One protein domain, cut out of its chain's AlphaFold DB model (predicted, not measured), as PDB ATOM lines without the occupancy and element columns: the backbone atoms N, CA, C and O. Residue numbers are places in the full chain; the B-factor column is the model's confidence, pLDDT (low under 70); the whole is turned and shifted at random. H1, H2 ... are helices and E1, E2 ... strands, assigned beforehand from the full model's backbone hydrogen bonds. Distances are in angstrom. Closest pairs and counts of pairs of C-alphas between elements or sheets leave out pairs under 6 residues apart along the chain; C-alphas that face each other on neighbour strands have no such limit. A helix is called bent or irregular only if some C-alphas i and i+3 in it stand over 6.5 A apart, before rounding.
ATOM      1  N   PHE A 200     -82.661  67.287  24.614       84.12
ATOM      2  CA  PHE A 200     -83.774  66.455  24.199       84.12
ATOM      3  C   PHE A 200     -83.283  65.267  23.369       84.12
ATOM      4  O   PHE A 200     -82.237  65.350  22.725       84.12
ATOM      5  N   PHE A 201     -84.055  64.186  23.344       84.44
ATOM      6  CA  PHE A 201     -83.870  63.053  22.435       84.44
ATOM      7  C   PHE A 201     -85.205  62.352  22.166       84.44
ATOM      8  O   PHE A 201     -86.209  62.624  22.827       84.44
ATOM      9  N   GLY A 202     -85.206  61.422  21.218       84.94
ATOM     10  CA  GLY A 202     -86.309  60.497  20.994       84.94
ATOM     11  C   GLY A 202     -86.763  60.462  19.545       84.94
ATOM     12  O   GLY A 202     -86.085  60.955  18.645       84.94
ATOM     13  N   THR A 203     -87.930  59.866  19.326       89.06
ATOM     14  CA  THR A 203     -88.517  59.728  17.994       89.06
ATOM     15  C   THR A 203     -89.694  60.676  17.849       89.06
ATOM     16  O   THR A 203     -90.653  60.621  18.614       89.06
ATOM     17  N   VAL A 204     -89.629  61.517  16.828       89.44
ATOM     18  CA  VAL A 204     -90.648  62.500  16.474       89.44
ATOM     19  C   VAL A 204     -91.411  61.998  15.259       89.44
ATOM     20  O   VAL A 204     -90.808  61.578  14.270       89.44
ATOM     21  N   ASN A 205     -92.742  62.080  15.287       89.06
ATOM     22  CA  ASN A 205     -93.503  61.941  14.051       89.06
ATOM     23  C   ASN A 205     -93.171  63.147  13.147       89.06
ATOM     24  O   ASN A 205     -93.341  64.282  13.597       89.06
ATOM     25  N   PRO A 206     -92.718  62.952  11.893       77.06
ATOM     26  CA  PRO A 206     -92.313  64.051  11.014       77.06
ATOM     27  C   PRO A 206     -93.335  65.184  10.842       77.06
ATOM     28  O   PRO A 206     -92.940  66.305  10.509       77.06
ATOM     29  N   ASP A 207     -94.624  64.910  11.043       84.94
ATOM     30  CA  ASP A 207     -95.687  65.912  10.940       84.94
ATOM     31  C   ASP A 207     -95.891  66.699  12.250       84.94
ATOM     32  O   ASP A 207     -96.253  67.877  12.198       84.94
ATOM     33  N   ASP A 208     -95.546  66.120  13.413       89.19
ATOM     34  CA  ASP A 208     -95.633  66.795  14.720       89.19
ATOM     35  C   ASP A 208     -94.748  68.057  14.745       89.19
ATOM     36  O   ASP A 208     -95.127  69.064  15.339       89.19
ATOM     37  N   GLY A 209     -93.607  68.053  14.040       86.00
ATOM     38  CA  GLY A 209     -92.728  69.224  13.902       86.00
ATOM     39  C   GLY A 209     -93.407  70.431  13.251       86.00
ATOM     40  O   GLY A 209     -93.238  71.562  13.712       86.00
ATOM     41  N   VAL A 210     -94.213  70.199  12.213       86.31
ATOM     42  CA  VAL A 210     -94.953  71.257  11.505       86.31
ATOM     43  C   VAL A 210     -96.149  71.721  12.334       86.31
ATOM     44  O   VAL A 210     -96.391  72.923  12.451       86.31
ATOM     45  N   ILE A 211     -96.864  70.781  12.957       91.06
ATOM     46  CA  ILE A 211     -98.012  71.072  13.824       91.06
ATOM     47  C   ILE A 211     -97.573  71.927  15.021       91.06
ATOM     48  O   ILE A 211     -98.172  72.968  15.290       91.06
ATOM     49  N   ALA A 212     -96.484  71.540  15.692       92.19
ATOM     50  CA  ALA A 212     -95.904  72.288  16.804       92.19
ATOM     51  C   ALA A 212     -95.478  73.703  16.389       92.19
ATOM     52  O   ALA A 212     -95.694  74.659  17.132       92.19
ATOM     53  N   ALA A 213     -94.899  73.856  15.193       89.94
ATOM     54  CA  ALA A 213     -94.518  75.161  14.658       89.94
ATOM     55  C   ALA A 213     -95.743  76.064  14.447       89.94
ATOM     56  O   ALA A 213     -95.747  77.213  14.888       89.94
ATOM     57  N   SER A 214     -96.801  75.522  13.836       91.44
ATOM     58  CA  SER A 214     -98.052  76.242  13.585       91.44
ATOM     59  C   SER A 214     -98.734  76.684  14.883       91.44
ATOM     60  O   SER A 214     -99.103  77.851  15.006       91.44
ATOM     61  N   ALA A 215     -98.804  75.804  15.890       92.88
ATOM     62  CA  ALA A 215     -99.359  76.122  17.209       92.88
ATOM     63  C   ALA A 215     -98.585  77.229  17.950       92.88
ATOM     64  O   ALA A 215     -99.124  77.884  18.840       92.88
ATOM     65  N   LEU A 216     -97.319  77.440  17.587       90.94
ATOM     66  CA  LEU A 216     -96.470  78.500  18.119       90.94
ATOM     67  C   LEU A 216     -96.433  79.741  17.227       90.94
ATOM     68  O   LEU A 216     -95.632  80.625  17.515       90.94
ATOM     69  N   GLU A 217     -97.237  79.817  16.164       93.25
ATOM     70  CA  GLU A 217     -97.220  80.908  15.176       93.25
ATOM     71  C   GLU A 217     -95.850  81.064  14.479       93.25
ATOM     72  O   GLU A 217     -95.415  82.161  14.124       93.25
ATOM     73  N   ILE A 218     -95.129  79.954  14.294       88.19
ATOM     74  CA  ILE A 218     -93.878  79.897  13.529       88.19
ATOM     75  C   ILE A 218     -94.212  79.435  12.108       88.19
ATOM     76  O   ILE A 218     -94.342  78.240  11.843       88.19
ATOM     77  N   SER A 219     -94.341  80.382  11.174       89.81
ATOM     78  CA  SER A 219     -94.582  80.053   9.764       89.81
ATOM     79  C   SER A 219     -93.289  79.646   9.057       89.81
ATOM     80  O   SER A 219     -92.380  80.454   8.874       89.81
ATOM     81  N   THR A 220     -93.220  78.388   8.622       89.00
ATOM     82  CA  THR A 220     -92.116  77.848   7.811       89.00
ATOM     83  C   THR A 220     -92.389  77.937   6.307       89.00
ATOM     84  O   THR A 220     -91.517  77.608   5.504       89.00
ATOM     85  N   GLU A 221     -93.564  78.433   5.898       87.12
ATOM     86  CA  GLU A 221     -93.993  78.479   4.495       87.12
ATOM     87  C   GLU A 221     -93.090  79.338   3.616       87.12
ATOM     88  O   GLU A 221     -92.956  79.053   2.432       87.12
ATOM     89  N   VAL A 222     -92.452  80.364   4.179       82.44
ATOM     90  CA  VAL A 222     -91.534  81.265   3.463       82.44
ATOM     91  C   VAL A 222     -90.142  80.667   3.259       82.44
ATOM     92  O   VAL A 222     -89.347  81.191   2.479       82.44
ATOM     93  N   VAL A 223     -89.850  79.553   3.929       93.50
ATOM     94  CA  VAL A 223     -88.567  78.861   3.865       93.50
ATOM     95  C   VAL A 223     -88.660  77.708   2.865       93.50
ATOM     96  O   VAL A 223     -89.711  77.089   2.654       93.50
ATOM     97  N   ARG A 224     -87.552  77.426   2.190       96.44
ATOM     98  CA  ARG A 224     -87.342  76.200   1.421       96.44
ATOM     99  C   ARG A 224     -86.228  75.405   2.084       96.44
ATOM    100  O   ARG A 224     -85.266  75.989   2.554       96.44
ATOM    101  N   THR A 225     -86.336  74.083   2.121       97.19
ATOM    102  CA  THR A 225     -85.251  73.219   2.608       97.19
ATOM    103  C   THR A 225     -84.725  72.339   1.488       97.19
ATOM    104  O   THR A 225     -85.518  71.816   0.702       97.19
ATOM    105  N   ARG A 226     -83.411  72.128   1.433       97.38
ATOM    106  CA  ARG A 226     -82.754  71.183   0.514       97.38
ATOM    107  C   ARG A 226     -81.497  70.594   1.153       97.38
ATOM    108  O   ARG A 226     -81.083  71.052   2.218       97.38
ATOM    109  N   LYS A 227     -80.913  69.566   0.529       97.88
ATOM    110  CA  LYS A 227     -79.608  69.044   0.957       97.88
ATOM    111  C   LYS A 227     -78.555  70.150   0.871       97.88
ATOM    112  O   LYS A 227     -78.631  70.993  -0.027       97.88
ATOM    113  N   MET A 228     -77.618  70.133   1.814       98.00
ATOM    114  CA  MET A 228     -76.441  70.994   1.774       98.00
ATOM    115  C   MET A 228     -75.501  70.530   0.656       98.00
ATOM    116  O   MET A 228     -75.189  69.344   0.542       98.00
ATOM    117  N   GLU A 229     -75.033  71.469  -0.151       97.06
ATOM    118  CA  GLU A 229     -74.031  71.262  -1.191       97.06
ATOM    119  C   GLU A 229     -72.694  71.867  -0.754       97.06
ATOM    120  O   GLU A 229     -72.650  72.776   0.076       97.06
ATOM    121  N   ALA A 230     -71.584  71.412  -1.343       96.75
ATOM    122  CA  ALA A 230     -70.257  71.925  -0.994       96.75
ATOM    123  C   ALA A 230     -70.126  73.449  -1.209       96.75
ATOM    124  O   ALA A 230     -69.383  74.117  -0.492       96.75
ATOM    125  N   ALA A 231     -70.884  74.010  -2.159       96.69
ATOM    126  CA  ALA A 231     -70.944  75.448  -2.420       96.69
ATOM    127  C   ALA A 231     -71.623  76.252  -1.289       96.69
ATOM    128  O   ALA A 231     -71.379  77.450  -1.167       96.69
ATOM    129  N   ASP A 232     -72.437  75.610  -0.443       97.56
ATOM    130  CA  ASP A 232     -73.138  76.274   0.664       97.56
ATOM    131  C   ASP A 232     -72.265  76.446   1.908       97.56
ATOM    132  O   ASP A 232     -72.584  77.272   2.764       97.56
ATOM    133  N   ILE A 233     -71.185  75.663   2.029       96.19
ATOM    134  CA  ILE A 233     -70.359  75.565   3.241       96.19
ATOM    135  C   ILE A 233     -69.881  76.949   3.683       96.19
ATOM    136  O   ILE A 233     -70.081  77.325   4.837       96.19
ATOM    137  N   LYS A 234     -69.360  77.746   2.742       95.81
ATOM    138  CA  LYS A 234     -68.901  79.106   3.027       95.81
ATOM    139  C   LYS A 234     -70.028  79.998   3.554       95.81
ATOM    140  O   LYS A 234     -69.849  80.714   4.531       95.81
ATOM    141  N   ALA A 235     -71.210  79.949   2.939       95.00
ATOM    142  CA  ALA A 235     -72.348  80.752   3.387       95.00
ATOM    143  C   ALA A 235     -72.855  80.318   4.777       95.00
ATOM    144  O   ALA A 235     -73.310  81.154   5.561       95.00
ATOM    145  N   CYS A 236     -72.759  79.025   5.100       92.12
ATOM    146  CA  CYS A 236     -73.071  78.498   6.428       92.12
ATOM    147  C   CYS A 236     -72.043  78.964   7.476       92.12
ATOM    148  O   CYS A 236     -72.446  79.439   8.540       92.12
ATOM    149  N   GLY A 237     -70.746  78.912   7.147       87.25
ATOM    150  CA  GLY A 237     -69.656  79.443   7.974       87.25
ATOM    151  C   GLY A 237     -69.785  80.950   8.215       87.25
ATOM    152  O   GLY A 237     -69.810  81.393   9.363       87.25
ATOM    153  N   ASP A 238     -70.021  81.738   7.160       86.75
ATOM    154  CA  ASP A 238     -70.246  83.188   7.245       86.75
ATOM    155  C   ASP A 238     -71.446  83.526   8.159       86.75
ATOM    156  O   ASP A 238     -71.396  84.475   8.947       86.75
ATOM    157  N   MET A 239     -72.535  82.747   8.085       82.69
ATOM    158  CA  MET A 239     -73.703  82.907   8.963       82.69
ATOM    159  C   MET A 239     -73.351  82.645  10.429       82.69
ATOM    160  O   MET A 239     -73.752  83.416  11.303       82.69
ATOM    161  N   TYR A 240     -72.606  81.571  10.693       78.56
ATOM    162  CA  TYR A 240     -72.168  81.209  12.036       78.56
ATOM    163  C   TYR A 240     -71.218  82.264  12.613       78.56
ATOM    164  O   TYR A 240     -71.456  82.776  13.708       78.56
ATOM    165  N   SER A 241     -70.228  82.691  11.829       75.88
ATOM    166  CA  SER A 241     -69.273  83.740  12.191       75.88
ATOM    167  C   SER A 241     -69.943  85.072  12.490       75.88
ATOM    168  O   SER A 241     -69.653  85.712  13.502       75.88
ATOM    169  N   LYS A 242     -70.945  85.454  11.698       75.62
ATOM    170  CA  LYS A 242     -71.741  86.653  11.967       75.62
ATOM    171  C   LYS A 242     -72.536  86.571  13.274       75.62
ATOM    172  O   LYS A 242     -72.722  87.599  13.926       75.62
ATOM    173  N   ALA A 243     -73.043  85.392  13.627       67.75
ATOM    174  CA  ALA A 243     -73.838  85.188  14.835       67.75
ATOM    175  C   ALA A 243     -72.972  85.104  16.099       67.75
ATOM    176  O   ALA A 243     -73.311  85.705  17.118       67.75
ATOM    177  N   MET A 244     -71.861  84.374  16.014       64.94
ATOM    178  CA  MET A 244     -71.080  83.939  17.171       64.94
ATOM    179  C   MET A 244     -69.732  84.661  17.314       64.94
ATOM    180  O   MET A 244     -69.142  84.642  18.393       64.94
ATOM    181  N   GLY A 245     -69.266  85.344  16.262       62.16
ATOM    182  CA  GLY A 245     -68.028  86.128  16.249       62.16
ATOM    183  C   GLY A 245     -66.764  85.353  15.858       62.16
ATOM    184  O   GLY A 245     -65.670  85.888  16.022       62.16
ATOM    185  N   TYR A 246     -66.898  84.119  15.367       65.38
ATOM    186  CA  TYR A 246     -65.793  83.228  14.996       65.38
ATOM    187  C   TYR A 246     -66.236  82.200  13.945       65.38
ATOM    188  O   TYR A 246     -67.418  81.874  13.844       65.38
ATOM    189  N   ASP A 247     -65.290  81.693  13.162       69.38
ATOM    190  CA  ASP A 247     -65.583  80.793  12.049       69.38
ATOM    191  C   ASP A 247     -65.772  79.329  12.481       69.38
ATOM    192  O   ASP A 247     -65.217  78.899  13.487       69.38
ATOM    193  N   ARG A 248     -66.589  78.597  11.716       74.88
ATOM    194  CA  ARG A 248     -66.829  77.149  11.847       74.88
ATOM    195  C   ARG A 248     -66.896  76.460  10.472       74.88
ATOM    196  O   ARG A 248     -67.506  75.404  10.309       74.88
ATOM    197  N   GLU A 249     -66.361  77.102   9.431       85.38
ATOM    198  CA  GLU A 249     -66.445  76.610   8.055       85.38
ATOM    199  C   GLU A 249     -65.800  75.226   7.904       85.38
ATOM    200  O   GLU A 249     -66.383  74.342   7.270       85.38
ATOM    201  N   ASP A 250     -64.640  75.014   8.527       82.31
ATOM    202  CA  ASP A 250     -63.906  73.751   8.456       82.31
ATOM    203  C   ASP A 250     -64.651  72.603   9.147       82.31
ATOM    204  O   ASP A 250     -64.702  71.500   8.603       82.31
ATOM    205  N   GLU A 251     -65.317  72.832  10.284       77.38
ATOM    206  CA  GLU A 251     -66.145  71.788  10.896       77.38
ATOM    207  C   GLU A 251     -67.392  71.481  10.071       77.38
ATOM    208  O   GLU A 251     -67.789  70.322   9.960       77.38
ATOM    209  N   ILE A 252     -68.018  72.497   9.468       84.56
ATOM    210  CA  ILE A 252     -69.148  72.276   8.557       84.56
ATOM    211  C   ILE A 252     -68.679  71.453   7.352       84.56
ATOM    212  O   ILE A 252     -69.377  70.527   6.937       84.56
ATOM    213  N   ARG A 253     -67.487  71.743   6.822       90.69
ATOM    214  CA  ARG A 253     -66.860  70.993   5.730       90.69
ATOM    215  C   ARG A 253     -66.569  69.549   6.117       90.69
ATOM    216  O   ARG A 253     -66.892  68.652   5.343       90.69
ATOM    217  N   ASP A 254     -66.010  69.321   7.300       82.31
ATOM    218  CA  ASP A 254     -65.715  67.980   7.807       82.31
ATOM    219  C   ASP A 254     -66.998  67.156   7.998       82.31
ATOM    220  O   ASP A 254     -67.096  66.022   7.520       82.31
ATOM    221  N   MET A 255     -68.027  67.750   8.612       81.56
ATOM    222  CA  MET A 255     -69.329  67.101   8.782       81.56
ATOM    223  C   MET A 255     -70.011  66.829   7.445       81.56
ATOM    224  O   MET A 255     -70.555  65.745   7.252       81.56
ATOM    225  N   HIS A 256     -69.951  67.767   6.498       92.31
ATOM    226  CA  HIS A 256     -70.485  67.559   5.153       92.31
ATOM    227  C   HIS A 256     -69.753  66.429   4.428       92.31
ATOM    228  O   HIS A 256     -70.401  65.557   3.859       92.31
ATOM    229  N   SER A 257     -68.422  66.379   4.510       90.12
ATOM    230  CA  SER A 257     -67.624  65.331   3.867       90.12
ATOM    231  C   SER A 257     -67.930  63.934   4.414       90.12
ATOM    232  O   SER A 257     -67.886  62.968   3.655       90.12
ATOM    233  N   LYS A 258     -68.199  63.812   5.718       84.50
ATOM    234  CA  LYS A 258     -68.419  62.520   6.391       84.50
ATOM    235  C   LYS A 258     -69.888  62.095   6.417       84.50
ATOM    236  O   LYS A 258     -70.170  60.903   6.388       84.50
ATOM    237  N   PHE A 259     -70.802  63.063   6.475       86.94
ATOM    238  CA  PHE A 259     -72.229  62.868   6.751       86.94
ATOM    239  C   PHE A 259     -73.111  63.739   5.840       86.94
ATOM    240  O   PHE A 259     -74.105  64.329   6.279       86.94
ATOM    241  N   SER A 260     -72.745  63.865   4.559       92.31
ATOM    242  CA  SER A 260     -73.453  64.707   3.576       92.31
ATOM    243  C   SER A 260     -74.964  64.436   3.514       92.31
ATOM    244  O   SER A 260     -75.763  65.349   3.310       92.31
ATOM    245  N   GLU A 261     -75.385  63.192   3.741       91.62
ATOM    246  CA  GLU A 261     -76.779  62.760   3.756       91.62
ATOM    247  C   GLU A 261     -77.570  63.271   4.966       91.62
ATOM    248  O   GLU A 261     -78.802  63.300   4.931       91.62
ATOM    249  N   LYS A 262     -76.872  63.699   6.021       91.12
ATOM    250  CA  LYS A 262     -77.444  64.284   7.237       91.12
ATOM    251  C   LYS A 262     -77.429  65.814   7.222       91.12
ATOM    252  O   LYS A 262     -78.060  66.422   8.085       91.12
ATOM    253  N   CYS A 263     -76.769  66.432   6.241       95.31
ATOM    254  CA  CYS A 263     -76.608  67.880   6.153       95.31
ATOM    255  C   CYS A 263     -77.708  68.537   5.302       95.31
ATOM    256  O   CYS A 263     -77.904  68.214   4.125       95.31
ATOM    257  N   TRP A 264     -78.404  69.519   5.877       97.62
ATOM    258  CA  TRP A 264     -79.505  70.236   5.221       97.62
ATOM    259  C   TRP A 264     -79.345  71.743   5.376       97.62
ATOM    260  O   TRP A 264     -78.815  72.225   6.374       97.62
ATOM    261  N   VAL A 265     -79.858  72.494   4.403       98.38
ATOM    262  CA  VAL A 265     -79.945  73.957   4.455       98.38
ATOM    263  C   VAL A 265     -81.391  74.415   4.323       98.38
ATOM    264  O   VAL A 265     -82.192  73.821   3.596       98.38
ATOM    265  N   ALA A 266     -81.708  75.492   5.029       96.44
ATOM    266  CA  ALA A 266     -82.883  76.320   4.826       96.44
ATOM    267  C   ALA A 266     -82.489  77.532   3.977       96.44
ATOM    268  O   ALA A 266     -81.491  78.191   4.260       96.44
ATOM    269  N   THR A 267     -83.278  77.843   2.957       98.00
ATOM    270  CA  THR A 267     -83.043  78.915   1.990       98.00
ATOM    271  C   THR A 267     -84.303  79.745   1.762       98.00
ATOM    272  O   THR A 267     -85.414  79.361   2.146       98.00
ATOM    273  N   THR A 268     -84.145  80.896   1.113       95.12
ATOM    274  CA  THR A 268     -85.257  81.602   0.462       95.12
ATOM    275  C   THR A 268     -85.884  80.733  -0.638       95.12
ATOM    276  O   THR A 268     -85.260  79.806  -1.154       95.12
ATOM    277  N   LYS A 269     -87.139  81.005  -1.029       92.56
ATOM    278  CA  LYS A 269     -87.868  80.186  -2.025       92.56
ATOM    279  C   LYS A 269     -87.162  80.050  -3.376       92.56
ATOM    280  O   LYS A 269     -87.277  79.001  -4.011       92.56
ATOM    281  N   ASP A 270     -86.447  81.091  -3.781       92.69
ATOM    282  CA  ASP A 270     -85.631  81.179  -4.994       92.69
ATOM    283  C   ASP A 270     -84.227  80.555  -4.839       92.69
ATOM    284  O   ASP A 270     -83.449  80.572  -5.784       92.69
ATOM    285  N   ASN A 271     -83.905  79.990  -3.667       91.88
ATOM    286  CA  ASN A 271     -82.594  79.452  -3.284       91.88
ATOM    287  C   ASN A 271     -81.435  80.465  -3.271       91.88
ATOM    288  O   ASN A 271     -80.286  80.041  -3.162       91.88
ATOM    289  N   SER A 272     -81.703  81.771  -3.351       90.81
ATOM    290  CA  SER A 272     -80.648  82.788  -3.452       90.81
ATOM    291  C   SER A 272     -79.881  83.021  -2.148       90.81
ATOM    292  O   SER A 272     -78.723  83.428  -2.183       90.81
ATOM    293  N   THR A 273     -80.510  82.774  -0.994       93.81
ATOM    294  CA  THR A 273     -79.932  83.086   0.321       93.81
ATOM    295  C   THR A 273     -80.069  81.910   1.282       93.81
ATOM    296  O   THR A 273     -81.168  81.379   1.448       93.81
ATOM    297  N   ILE A 274     -78.977  81.539   1.965       95.75
ATOM    298  CA  ILE A 274     -79.017  80.594   3.089       95.75
ATOM    299  C   ILE A 274     -79.604  81.299   4.319       95.75
ATOM    300  O   ILE A 274     -79.096  82.317   4.783       95.75
ATOM    301  N   LEU A 275     -80.681  80.733   4.854       92.88
ATOM    302  CA  LEU A 275     -81.388  81.200   6.045       92.88
ATOM    303  C   LEU A 275     -81.082  80.354   7.283       92.88
ATOM    304  O   LEU A 275     -81.318  80.822   8.393       92.88
ATOM    305  N   GLY A 276     -80.598  79.128   7.115       91.00
ATOM    306  CA  GLY A 276     -80.224  78.231   8.203       91.00
ATOM    307  C   GLY A 276     -79.585  76.956   7.676       91.00
ATOM    308  O   GLY A 276     -79.643  76.680   6.479       91.00
ATOM    309  N   TYR A 277     -78.982  76.174   8.559       94.75
ATOM    310  CA  TYR A 277     -78.399  74.886   8.214       94.75
ATOM    311  C   TYR A 277     -78.410  73.937   9.408       94.75
ATOM    312  O   TYR A 277     -78.527  74.367  10.553       94.75
ATOM    313  N   THR A 278     -78.265  72.647   9.131       93.62
ATOM    314  CA  THR A 278     -77.949  71.617  10.119       93.62
ATOM    315  C   THR A 278     -76.907  70.672   9.540       93.62
ATOM    316  O   THR A 278     -76.970  70.332   8.355       93.62
ATOM    317  N   THR A 279     -75.960  70.249  10.368       87.44
ATOM    318  CA  THR A 279     -75.007  69.173  10.049       87.44
ATOM    319  C   THR A 279     -75.473  67.804  10.558       87.44
ATOM    320  O   THR A 279     -74.767  66.814  10.397       87.44
ATOM    321  N   GLY A 280     -76.677  67.735  11.138       83.75
ATOM    322  CA  GLY A 280     -77.294  66.514  11.649       83.75
ATOM    323  C   GLY A 280     -77.733  66.627  13.110       83.75
ATOM    324  O   GLY A 280     -77.389  67.575  13.810       83.75
ATOM    325  N   LEU A 281     -78.522  65.646  13.564       81.62
ATOM    326  CA  LEU A 281     -79.143  65.606  14.901       81.62
ATOM    327  C   LEU A 281     -78.425  64.595  15.813       81.62
ATOM    328  O   LEU A 281     -79.020  63.636  16.308       81.62
ATOM    329  N   PHE A 282     -77.108  64.787  15.938       66.06
ATOM    330  CA  PHE A 282     -76.136  63.939  16.645       66.06
ATOM    331  C   PHE A 282     -74.930  64.787  17.180       66.06
ATOM    332  O   PHE A 282     -74.938  65.996  17.010       66.06
ATOM    333  N   LEU A 283     -73.890  64.242  17.843       59.06
ATOM    334  CA  LEU A 283     -72.739  64.962  18.502       59.06
ATOM    335  C   LEU A 283     -72.013  65.757  17.499       59.06
ATOM    336  O   LEU A 283     -71.736  65.268  16.414       59.06
ATOM    337  N   LEU A 284     -71.657  66.968  17.887       61.38
ATOM    338  CA  LEU A 284     -70.950  67.873  16.996       61.38
ATOM    339  C   LEU A 284     -71.828  68.302  15.797       61.38
ATOM    340  O   LEU A 284     -71.560  69.333  15.180       61.38
ATOM    341  N   GLY A 285     -72.928  67.586  15.525       71.00
ATOM    342  CA  GLY A 285     -74.086  68.059  14.803       71.00
ATOM    343  C   GLY A 285     -74.585  69.332  15.464       71.00
ATOM    344  O   GLY A 285     -74.723  69.437  16.687       71.00
ATOM    345  N   HIS A 286     -74.779  70.340  14.639       78.06
ATOM    346  CA  HIS A 286     -75.193  71.651  15.080       78.06
ATOM    347  C   HIS A 286     -76.111  72.255  14.033       78.06
ATOM    348  O   HIS A 286     -76.009  71.991  12.833       78.06
ATOM    349  N   THR A 287     -77.048  73.048  14.523       86.38
ATOM    350  CA  THR A 287     -78.093  73.677  13.737       86.38
ATOM    351  C   THR A 287     -78.095  75.168  14.003       86.38
ATOM    352  O   THR A 287     -78.123  75.613  15.150       86.38
ATOM    353  N   MET A 288     -78.137  75.930  12.918       83.44
ATOM    354  CA  MET A 288     -78.254  77.377  12.920       83.44
ATOM    355  C   MET A 288     -79.465  77.822  12.117       83.44
ATOM    356  O   MET A 288     -79.792  77.247  11.079       83.44
ATOM    357  N   GLY A 289     -80.090  78.911  12.546       86.19
ATOM    358  CA  GLY A 289     -81.083  79.609  11.739       86.19
ATOM    359  C   GLY A 289     -81.069  81.106  11.996       86.19
ATOM    360  O   GLY A 289     -81.003  81.547  13.133       86.19
ATOM    361  N   SER A 290     -81.196  81.906  10.944       83.62
ATOM    362  CA  SER A 290     -81.413  83.364  11.005       83.62
ATOM    363  C   SER A 290     -82.793  83.767  11.549       83.62
ATOM    364  O   SER A 290     -83.092  84.944  11.730       83.62
ATOM    365  N   SER A 291     -83.669  82.790  11.769       83.50
ATOM    366  CA  SER A 291     -84.984  82.949  12.381       83.50
ATOM    367  C   SER A 291     -85.466  81.605  12.919       83.50
ATOM    368  O   SER A 291     -84.983  80.552  12.492       83.50
ATOM    369  N   GLU A 292     -86.451  81.626  13.823       85.38
ATOM    370  CA  GLU A 292     -87.076  80.398  14.333       85.38
ATOM    371  C   GLU A 292     -87.702  79.593  13.196       85.38
ATOM    372  O   GLU A 292     -87.588  78.375  13.178       85.38
ATOM    373  N   ALA A 293     -88.278  80.268  12.198       87.56
ATOM    374  CA  ALA A 293     -88.820  79.625  11.007       87.56
ATOM    375  C   ALA A 293     -87.749  78.849  10.228       87.56
ATOM    376  O   ALA A 293     -87.969  77.696   9.865       87.56
ATOM    377  N   ALA A 294     -86.578  79.451   9.995       88.00
ATOM    378  CA  ALA A 294     -85.486  78.787   9.288       88.00
ATOM    379  C   ALA A 294     -84.921  77.600  10.083       88.00
ATOM    380  O   ALA A 294     -84.694  76.532   9.513       88.00
ATOM    381  N   TRP A 295     -84.750  77.776  11.396       91.75
ATOM    382  CA  TRP A 295     -84.265  76.728  12.294       91.75
ATOM    383  C   TRP A 295     -85.252  75.549  12.366       91.75
ATOM    384  O   TRP A 295     -84.869  74.402  12.149       91.75
ATOM    385  N   VAL A 296     -86.547  75.821  12.573       90.62
ATOM    386  CA  VAL A 296     -87.588  74.783  12.653       90.62
ATOM    387  C   VAL A 296     -87.751  74.069  11.316       90.62
ATOM    388  O   VAL A 296     -87.897  72.847  11.296       90.62
ATOM    389  N   ALA A 297     -87.688  74.794  10.195       92.75
ATOM    390  CA  ALA A 297     -87.773  74.195   8.868       92.75
ATOM    391  C   ALA A 297     -86.633  73.191   8.632       92.75
ATOM    392  O   ALA A 297     -86.898  72.049   8.247       92.75
ATOM    393  N   VAL A 298     -85.380  73.584   8.893       93.62
ATOM    394  CA  VAL A 298     -84.226  72.711   8.632       93.62
ATOM    395  C   VAL A 298     -84.175  71.514   9.588       93.62
ATOM    396  O   VAL A 298     -83.889  70.403   9.145       93.62
ATOM    397  N   ILE A 299     -84.547  71.687  10.860       91.69
ATOM    398  CA  ILE A 299     -84.623  70.567  11.806       91.69
ATOM    399  C   ILE A 299     -85.770  69.624  11.484       91.69
ATOM    400  O   ILE A 299     -85.561  68.419  11.461       91.69
ATOM    401  N   THR A 300     -86.963  70.133  11.174       92.88
ATOM    402  CA  THR A 300     -88.097  69.269  10.804       92.88
ATOM    403  C   THR A 300     -87.765  68.461   9.548       92.88
ATOM    404  O   THR A 300     -88.116  67.284   9.446       92.88
ATOM    405  N   ARG A 301     -87.020  69.065   8.610       93.94
ATOM    406  CA  ARG A 301     -86.471  68.357   7.453       93.94
ATOM    407  C   ARG A 301     -85.506  67.248   7.874       93.94
ATOM    408  O   ARG A 301     -85.692  66.117   7.436       93.94
ATOM    409  N   ALA A 302     -84.522  67.548   8.717       91.81
ATOM    410  CA  ALA A 302     -83.556  66.558   9.189       91.81
ATOM    411  C   ALA A 302     -84.216  65.416   9.980       91.81
ATOM    412  O   ALA A 302     -83.885  64.258   9.749       91.81
ATOM    413  N   ILE A 303     -85.201  65.716  10.833       91.38
ATOM    414  CA  ILE A 303     -86.008  64.725  11.560       91.38
ATOM    415  C   ILE A 303     -86.690  63.776  10.578       91.38
ATOM    416  O   ILE A 303     -86.557  62.560  10.704       91.38
ATOM    417  N   ARG A 304     -87.397  64.315   9.576       91.62
ATOM    418  CA  ARG A 304     -88.108  63.506   8.573       91.62
ATOM    419  C   ARG A 304     -87.167  62.548   7.847       91.62
ATOM    420  O   ARG A 304     -87.496  61.382   7.666       91.62
ATOM    421  N   GLU A 305     -86.001  63.045   7.459       91.75
ATOM    422  CA  GLU A 305     -84.998  62.296   6.696       91.75
ATOM    423  C   GLU A 305     -84.181  61.338   7.575       91.75
ATOM    424  O   GLU A 305     -83.549  60.417   7.067       91.75
ATOM    425  N   ASN A 306     -84.239  61.507   8.897       87.81
ATOM    426  CA  ASN A 306     -83.686  60.584   9.883       87.81
ATOM    427  C   ASN A 306     -84.757  59.649  10.475       87.81
ATOM    428  O   ASN A 306     -84.618  59.191  11.607       87.81
ATOM    429  N   ASN A 307     -85.849  59.397   9.740       88.69
ATOM    430  CA  ASN A 307     -86.959  58.526  10.157       88.69
ATOM    431  C   ASN A 307     -87.575  58.913  11.515       88.69
ATOM    432  O   ASN A 307     -88.008  58.056  12.283       88.69
ATOM    433  N   GLY A 308     -87.598  60.209  11.821       88.38
ATOM    434  CA  GLY A 308     -88.095  60.741  13.085       88.38
ATOM    435  C   GLY A 308     -87.072  60.742  14.219       88.38
ATOM    436  O   GLY A 308     -87.326  61.360  15.248       88.38
ATOM    437  N   ASN A 309     -85.925  60.081  14.066       85.50
ATOM    438  CA  ASN A 309     -84.965  59.918  15.150       85.50
ATOM    439  C   ASN A 309     -84.196  61.222  15.429       85.50
ATOM    440  O   ASN A 309     -83.612  61.833  14.530       85.50
ATOM    441  N   VAL A 310     -84.165  61.612  16.698       84.56
ATOM    442  CA  VAL A 310     -83.355  62.691  17.253       84.56
ATOM    443  C   VAL A 310     -82.491  62.090  18.355       84.56
ATOM    444  O   VAL A 310     -82.931  61.943  19.495       84.56
ATOM    445  N   SER A 311     -81.246  61.748  18.020       75.19
ATOM    446  CA  SER A 311     -80.301  61.172  18.988       75.19
ATOM    447  C   SER A 311     -79.946  62.170  20.087       75.19
ATOM    448  O   SER A 311     -79.680  61.796  21.226       75.19
ATOM    449  N   SER A 312     -79.947  63.456  19.745       74.44
ATOM    450  CA  SER A 312     -79.755  64.552  20.678       74.44
ATOM    451  C   SER A 312     -80.229  65.853  20.035       74.44
ATOM    452  O   SER A 312     -80.128  65.998  18.821       74.44
ATOM    453  N   LEU A 313     -80.761  66.771  20.843       81.88
ATOM    454  CA  LEU A 313     -81.150  68.145  20.514       81.88
ATOM    455  C   LEU A 313     -80.927  69.054  21.728       81.88
ATOM    456  O   LEU A 313     -81.702  68.963  22.668       81.88
ATOM    457  N   THR A 314     -79.915  69.930  21.742       82.31
ATOM    458  CA  THR A 314     -79.701  70.892  22.845       82.31
ATOM    459  C   THR A 314     -80.043  72.305  22.409       82.31
ATOM    460  O   THR A 314     -79.503  72.811  21.428       82.31
ATOM    461  N   ILE A 315     -80.934  72.953  23.155       82.81
ATOM    462  CA  ILE A 315     -81.462  74.287  22.864       82.81
ATOM    463  C   ILE A 315     -81.079  75.237  24.015       82.81
ATOM    464  O   ILE A 315     -81.371  74.915  25.170       82.81
ATOM    465  N   PRO A 316     -80.476  76.409  23.735       79.75
ATOM    466  CA  PRO A 316     -80.319  77.501  24.699       79.75
ATOM    467  C   PRO A 316     -81.687  78.001  25.175       79.75
ATOM    468  O   PRO A 316     -82.417  78.679  24.444       79.75
ATOM    469  N   GLY A 317     -82.087  77.580  26.371       76.25
ATOM    470  CA  GLY A 317     -83.457  77.688  26.850       76.25
ATOM    471  C   GLY A 317     -83.853  79.108  27.239       76.25
ATOM    472  O   GLY A 317     -85.012  79.481  27.044       76.25
ATOM    473  N   ALA A 318     -82.914  79.917  27.744       74.19
ATOM    474  CA  ALA A 318     -83.212  81.294  28.132       74.19
ATOM    475  C   ALA A 318     -83.355  82.203  26.904       74.19
ATOM    476  O   ALA A 318     -84.202  83.098  26.897       74.19
ATOM    477  N   TYR A 319     -82.583  81.944  25.843       69.94
ATOM    478  CA  TYR A 319     -82.685  82.694  24.589       69.94
ATOM    479  C   TYR A 319     -83.836  82.226  23.693       69.94
ATOM    480  O   TYR A 319     -84.440  83.054  23.007       69.94
ATOM    481  N   TYR A 320     -84.162  80.926  23.696       78.88
ATOM    482  CA  TYR A 320     -85.104  80.328  22.740       78.88
ATOM    483  C   TYR A 320     -86.241  79.529  23.400       78.88
ATOM    484  O   TYR A 320     -86.483  78.368  23.053       78.88
ATOM    485  N   PRO A 321     -87.027  80.144  24.303       85.25
ATOM    486  CA  PRO A 321     -88.084  79.447  25.036       85.25
ATOM    487  C   PRO A 321     -89.220  78.931  24.137       85.25
ATOM    488  O   PRO A 321     -89.893  77.961  24.484       85.25
ATOM    489  N   ARG A 322     -89.451  79.535  22.961       88.69
ATOM    490  CA  ARG A 322     -90.425  79.012  21.982       88.69
ATOM    491  C   ARG A 322     -89.939  77.717  21.334       88.69
ATOM    492  O   ARG A 322     -90.753  76.822  21.138       88.69
ATOM    493  N   LEU A 323     -88.638  77.571  21.082       87.12
ATOM    494  CA  LEU A 323     -88.080  76.318  20.571       87.12
ATOM    495  C   LEU A 323     -88.120  75.193  21.614       87.12
ATOM    496  O   LEU A 323     -88.329  74.038  21.253       87.12
ATOM    497  N   ILE A 324     -88.016  75.523  22.904       88.88
ATOM    498  CA  ILE A 324     -88.276  74.566  23.994       88.88
ATOM    499  C   ILE A 324     -89.722  74.063  23.937       88.88
ATOM    500  O   ILE A 324     -89.962  72.857  23.973       88.88
ATOM    501  N   LYS A 325     -90.697  74.972  23.790       93.12
ATOM    502  CA  LYS A 325     -92.106  74.585  23.616       93.12
ATOM    503  C   LYS A 325     -92.316  73.740  22.362       93.12
ATOM    504  O   LYS A 325     -93.091  72.792  22.407       93.12
ATOM    505  N   TRP A 326     -91.619  74.067  21.273       93.69
ATOM    506  CA  TRP A 326     -91.665  73.293  20.036       93.69
ATOM    507  C   TRP A 326     -91.175  71.861  20.274       93.69
ATOM    508  O   TRP A 326     -91.905  70.926  19.967       93.69
ATOM    509  N   ALA A 327     -90.010  71.678  20.903       91.44
ATOM    510  CA  ALA A 327     -89.449  70.356  21.189       91.44
ATOM    511  C   ALA A 327     -90.365  69.502  22.087       91.44
ATOM    512  O   ALA A 327     -90.560  68.314  21.846       91.44
ATOM    513  N   LEU A 328     -90.993  70.109  23.095       93.31
ATOM    514  CA  LEU A 328     -91.957  69.403  23.946       93.31
ATOM    515  C   LEU A 328     -93.230  69.015  23.177       93.31
ATOM    516  O   LEU A 328     -93.737  67.907  23.336       93.31
ATOM    517  N   ALA A 329     -93.734  69.901  22.313       94.00
ATOM    518  CA  ALA A 329     -94.910  69.632  21.489       94.00
ATOM    519  C   ALA A 329     -94.661  68.548  20.425       94.00
ATOM    520  O   ALA A 329     -95.598  67.849  20.046       94.00
ATOM    521  N   THR A 330     -93.409  68.350  19.996       92.44
ATOM    522  CA  THR A 330     -93.010  67.226  19.131       92.44
ATOM    523  C   THR A 330     -92.803  65.909  19.879       92.44
ATOM    524  O   THR A 330     -92.408  64.919  19.264       92.44
ATOM    525  N   LYS A 331     -93.104  65.875  21.187       91.81
ATOM    526  CA  LYS A 331     -92.940  64.721  22.086       91.81
ATOM    527  C   LYS A 331     -91.489  64.274  22.256       91.81
ATOM    528  O   LYS A 331     -91.242  63.137  22.658       91.81
ATOM    529  N   LEU A 332     -90.528  65.157  21.983       88.31
ATOM    530  CA  LEU A 332     -89.156  64.886  22.378       88.31
ATOM    531  C   LEU A 332     -89.066  64.798  23.899       88.31
ATOM    532  O   LEU A 332     -89.659  65.589  24.637       88.31
ATOM    533  N   ILE A 333     -88.282  63.835  24.360       85.69
ATOM    534  CA  ILE A 333     -88.058  63.598  25.776       85.69
ATOM    535  C   ILE A 333     -86.979  64.571  26.232       85.69
ATOM    536  O   ILE A 333     -85.856  64.539  25.727       85.69
ATOM    537  N   LEU A 334     -87.318  65.436  27.188       85.94
ATOM    538  CA  LEU A 334     -86.344  66.270  27.885       85.94
ATOM    539  C   LEU A 334     -85.445  65.362  28.724       85.94
ATOM    540  O   LEU A 334     -85.933  64.629  29.581       85.94
ATOM    541  N   THR A 335     -84.137  65.423  28.489       77.44
ATOM    542  CA  THR A 335     -83.160  64.655  29.266       77.44
ATOM    543  C   THR A 335     -82.612  65.475  30.409       77.44
ATOM    544  O   THR A 335     -82.648  65.043  31.552       77.44
ATOM    545  N   ARG A 336     -82.063  66.655  30.115       75.75
ATOM    546  CA  ARG A 336     -81.280  67.422  31.086       75.75
ATOM    547  C   ARG A 336     -81.464  68.910  30.863       75.75
ATOM    548  O   ARG A 336     -81.506  69.382  29.727       75.75
ATOM    549  N   SER A 337     -81.488  69.643  31.968       82.19
ATOM    550  CA  SER A 337     -81.143  71.061  31.984       82.19
ATOM    551  C   SER A 337     -79.698  71.194  32.438       82.19
ATOM    552  O   SER A 337     -79.261  70.527  33.378       82.19
ATOM    553  N   GLN A 338     -78.946  72.039  31.753       79.56
ATOM    554  CA  GLN A 338     -77.516  72.209  31.944       79.56
ATOM    555  C   GLN A 338     -77.198  73.688  32.057       79.56
ATOM    556  O   GLN A 338     -77.900  74.530  31.504       79.56
ATOM    557  N   THR A 339     -76.134  73.996  32.779       78.75
ATOM    558  CA  THR A 339     -75.579  75.341  32.826       78.75
ATOM    559  C   THR A 339     -74.368  75.371  31.914       78.75
ATOM    560  O   THR A 339     -73.450  74.566  32.084       78.75
ATOM    561  N   MET A 340     -74.385  76.271  30.933       72.75
ATOM    562  CA  MET A 340     -73.174  76.621  30.212       72.75
ATOM    563  C   MET A 340     -72.399  77.608  31.067       72.75
ATOM    564  O   MET A 340     -72.907  78.677  31.417       72.75
ATOM    565  N   ASP A 341     -71.156  77.257  31.355       72.12
ATOM    566  CA  ASP A 341     -70.239  78.071  32.127       72.12
ATOM    567  C   ASP A 341     -69.085  78.542  31.240       72.12
ATOM    568  O   ASP A 341     -68.614  77.817  30.359       72.12
ATOM    569  N   SER A 342     -68.599  79.762  31.470       70.12
ATOM    570  CA  SER A 342     -67.491  80.337  30.707       70.12
ATOM    571  C   SER A 342     -66.489  81.065  31.595       70.12
ATOM    572  O   SER A 342     -66.871  81.759  32.533       70.12
ATOM    573  N   SER A 343     -65.203  80.926  31.277       69.38
ATOM    574  CA  SER A 343     -64.113  81.733  31.833       69.38
ATOM    575  C   SER A 343     -63.413  82.481  30.693       69.38
ATOM    576  O   SER A 343     -63.204  81.914  29.619       69.38
ATOM    577  N   GLY A 344     -63.098  83.763  30.894       62.59
ATOM    578  CA  GLY A 344     -62.658  84.686  29.835       62.59
ATOM    579  C   GLY A 344     -63.791  85.576  29.306       62.59
ATOM    580  O   GLY A 344     -64.759  85.852  30.016       62.59
ATOM    581  N   ALA A 345     -63.674  86.077  28.073       50.38
ATOM    582  CA  ALA A 345     -64.670  86.980  27.500       50.38
ATOM    583  C   ALA A 345     -66.024  86.258  27.282       50.38
ATOM    584  O   ALA A 345     -66.071  85.239  26.588       50.38
ATOM    585  N   PRO A 364     -81.907  87.717  19.853       27.64
ATOM    586  CA  PRO A 364     -80.820  87.553  18.894       27.64
ATOM    587  C   PRO A 364     -81.360  87.294  17.478       27.64
ATOM    588  O   PRO A 364     -82.371  86.617  17.299       27.64
ATOM    589  N   ARG A 365     -80.665  87.803  16.454       27.83
ATOM    590  CA  ARG A 365     -80.999  87.575  15.032       27.83
ATOM    591  C   ARG A 365     -80.660  86.161  14.523       27.83
ATOM    592  O   ARG A 365     -80.911  85.889  13.357       27.83
ATOM    593  N   PHE A 366     -80.083  85.283  15.347       26.14
ATOM    594  CA  PHE A 366     -79.659  83.938  14.948       26.14
ATOM    595  C   PHE A 366     -79.857  82.949  16.100       26.14
ATOM    596  O   PHE A 366     -79.420  83.252  17.203       26.14
ATOM    597  N   LEU A 367     -80.489  81.799  15.842       26.56
ATOM    598  CA  LEU A 367     -80.702  80.696  16.785       26.56
ATOM    599  C   LEU A 367     -79.665  79.596  16.588       26.56
ATOM    600  O   LEU A 367     -79.406  79.207  15.449       26.56
ATOM    601  N   VAL A 368     -79.141  79.072  17.696       27.22
ATOM    602  CA  VAL A 368     -78.143  77.993  17.733       27.22
ATOM    603  C   VAL A 368     -78.724  76.824  18.522       27.22
ATOM    604  O   VAL A 368     -79.273  77.042  19.600       27.22
ATOM    605  N   ALA A 369     -78.601  75.602  18.010       25.58
ATOM    606  CA  ALA A 369     -78.843  74.378  18.769       25.58
ATOM    607  C   ALA A 369     -77.804  73.313  18.419       25.58
ATOM    608  O   ALA A 369     -77.452  73.162  17.252       25.58
ATOM    609  N   GLU A 370     -77.315  72.580  19.411       31.55
ATOM    610  CA  GLU A 370     -76.156  71.682  19.286       31.55
ATOM    611  C   GLU A 370     -76.466  70.308  19.885       31.55
ATOM    612  O   GLU A 370     -77.266  70.194  20.809       31.55
ATOM    613  N   THR A 371     -75.921  69.227  19.331       26.56
ATOM    614  CA  THR A 371     -76.378  67.849  19.623       26.56
ATOM    615  C   THR A 371     -75.205  66.897  19.925       26.56
ATOM    616  O   THR A 371     -74.086  67.395  19.864       26.56
ATOM    617  N   ALA A 372     -75.455  65.620  20.344       25.64
ATOM    618  CA  ALA A 372     -74.612  64.474  20.867       25.64
ATOM    619  C   ALA A 372     -74.765  63.077  20.094       25.64
ATOM    620  O   ALA A 372     -75.840  62.864  19.558       25.64
ATOM    621  N   ILE A 373     -73.733  62.189  19.866       27.08
ATOM    622  CA  ILE A 373     -73.284  61.434  18.606       27.08
ATOM    623  C   ILE A 373     -73.660  59.993  18.709       27.08
ATOM    624  O   ILE A 373     -73.836  59.432  19.780       27.08
ATOM    625  N   LEU A 374     -73.704  59.403  17.523       23.33
ATOM    626  CA  LEU A 374     -73.792  57.992  17.282       23.33
ATOM    627  C   LEU A 374     -72.886  57.622  16.101       23.33
ATOM    628  O   LEU A 374     -72.894  58.310  15.086       23.33
ATOM    629  N   THR A 375     -72.122  56.534  16.228       23.00
ATOM    630  CA  THR A 375     -71.498  55.840  15.085       23.00
ATOM    631  C   THR A 375     -72.351  54.623  14.703       23.00
ATOM    632  O   THR A 375     -73.079  54.082  15.538       23.00
ATOM    633  N   ASN A 376     -72.260  54.195  13.441       22.20
ATOM    634  CA  ASN A 376     -73.140  53.228  12.756       22.20
ATOM    635  C   ASN A 376     -73.290  51.821  13.382       22.20
ATOM    636  O   ASN A 376     -74.093  51.033  12.894       22.20
ATOM    637  N   ALA A 377     -72.584  51.487  14.464       21.34
ATOM    638  CA  ALA A 377     -72.646  50.159  15.086       21.34
ATOM    639  C   ALA A 377     -73.923  49.900  15.918       21.34
ATOM    640  O   ALA A 377     -74.119  48.795  16.412       21.34
ATOM    641  N   THR A 378     -74.799  50.896  16.082       27.78
ATOM    642  CA  THR A 378     -75.812  50.891  17.156       27.78
ATOM    643  C   THR A 378     -77.267  50.871  16.687       27.78
ATOM    644  O   THR A 378     -78.175  50.941  17.511       27.78
ATOM    645  N   LEU A 379     -77.515  50.697  15.384       25.83
ATOM    646  CA  LEU A 379     -78.867  50.424  14.873       25.83
ATOM    647  C   LEU A 379     -79.410  49.065  15.358       25.83
ATOM    648  O   LEU A 379     -80.616  48.922  15.511       25.83
ATOM    649  N   VAL A 380     -78.532  48.105  15.672       25.52
ATOM    650  CA  VAL A 380     -78.921  46.765  16.153       25.52
ATOM    651  C   VAL A 380     -79.323  46.778  17.636       25.52
ATOM    652  O   VAL A 380     -80.281  46.116  18.017       25.52
ATOM    653  N   ALA A 381     -78.686  47.611  18.468       27.00
ATOM    654  CA  ALA A 381     -79.033  47.733  19.891       27.00
ATOM    655  C   ALA A 381     -80.398  48.416  20.133       27.00
ATOM    656  O   ALA A 381     -80.941  48.355  21.236       27.00
TER     657      ALA A 381
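This is residues 200 to 345 and 364 to 381 of the 400 residues of the protein "Predicted protein" of Physcomitrium patens (UniProt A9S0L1). A strongly twisted sheet of five strands, E2 E3 E4 E5 E8, is the core, with H2 packed across one face and H4 on the other, making three layers, helices on both faces of a sheet. A smaller, strongly twisted sheet, E6 E1 E7, lies beside the E8 edge of the first through E6; H5 packs on this second sheet, H1 packs on H4 and H5, and residues 376 to 381 stick out as a tail. The printed part has 164 residues, with five named helices and eight named strands in the order E1 H1 E2 H2 H3 E3 E4 E5 H4 E6 H5 E7 E8, and its class is mixed, helices and strands. Each sheet is antiparallel throughout, in the orders E2 E3 E4 E5 E8 and E6 E1 E7. The whole is compact, with a radius of gyration of the C-alphas of 14.9 A, and rounded, spanning 36 by 35 by 33 A.

Start in the large sheet at C-alpha 223, (-88.567, 78.861, 3.865), where E2, residues 223 to 227, begins. Its other strands are E3, residues 264 to 268, E4, residues 274 to 278, E5, residues 286 to 289, and E8, residues 367 to 370, which ends at C-alpha 370, (-76.156, 71.682, 19.286). H2 covers residues 230 to 244 over 21.8 A, and H4 residues 292 to 305 over 19.8 A. H3, residues 249 to 262, is 16.5 A long. H2 is only just irregular, with C-alphas 231 and 234 6.9 A apart, and H3 is irregular, with C-alphas 258 and 261 8.8 A apart. Find E1 at residues 200 to 203, from C-alpha 200 at (-83.774, 66.455, 24.199). E6, residues 309 to 316, is 20.5 A long and bends by 54 degrees at residue 312; E7, residues 333 to 344, is the longest strand at 33.3 A. H1 is residues 208 to 215, and H5 is residues 321 to 329.

In the large sheet, E3 E4 E5 form a meander, each strand the antiparallel neighbour of the one before, with hairpins E3 and E4, and E4 and E5. Look for N 266 and O 276 at 2.8 A between E3 and E4, N 277 and O 288 at 2.9 A between E4 and E5, N 224 and O 267 at 2.9 A between E2 and E3, and N 287 and O 369 at 2.8 A between E5 and E8. H2 is on the sheet at a height of 8.8 A and runs across the strands, at 86 degrees to E4 on the local plane. H4 is on the opposite face; the C-alphas of Ala 266 and Val 298 are the closest of E3 and H4, 5.4 A apart. H3 only grazes this sheet with residues 251 to 262, and touches H2, closest at the C-alphas of Gly 237 and Glu 249, 4.3 A, at a steep tilt of 54 degrees, opposite ways. Moving outward, the closest C-alphas of E6 and E8 are those of Ile 315 and Ala 369, 4.9 A apart. In the second sheet, N 310 and O 202 are 2.8 A apart between E6 and E1, and N 333 and O 201 2.8 A between E1 and E7. E6, H5 and E7 form a split strand-helix-strand unit, two strands running the same way with E1 between them, and its crossover is right-handed. H5 is on this sheet at a height of 7.9 A. H1 touches H5, closest at the C-alphas of Ala 212 and Trp 326, 5.4 A, at a steep tilt of 50 degrees, opposite ways. H4 touches H1 with residues 296 to 300 alone, closest at the C-alphas of Gly 209 and Thr 300, 5.6 A, at a shallow tilt of 21 degrees, opposite ways. H1, H4 and H5 have every O i to N i+4 pair within hydrogen-bond range; H2 has 9 of 11 and H3 8 of 10.

The C-alphas of Ala 345 and Val 380 are the two farthest apart, 44.1 A. Residues 346 to 363 are not printed, and C-alphas 345 and 364 are 18.3 A apart across the cut, which falls in the link from E7 to E8. Of the links that are printed whole, H1 to E2 and E4 to E5 are short, and the others are tight. The mean pLDDT of the printed part is 79.3; residues 243 to 247, 282 to 284, 319, 343 to 345 and 364 to 381 are under 70, and E8 has a mean of 28.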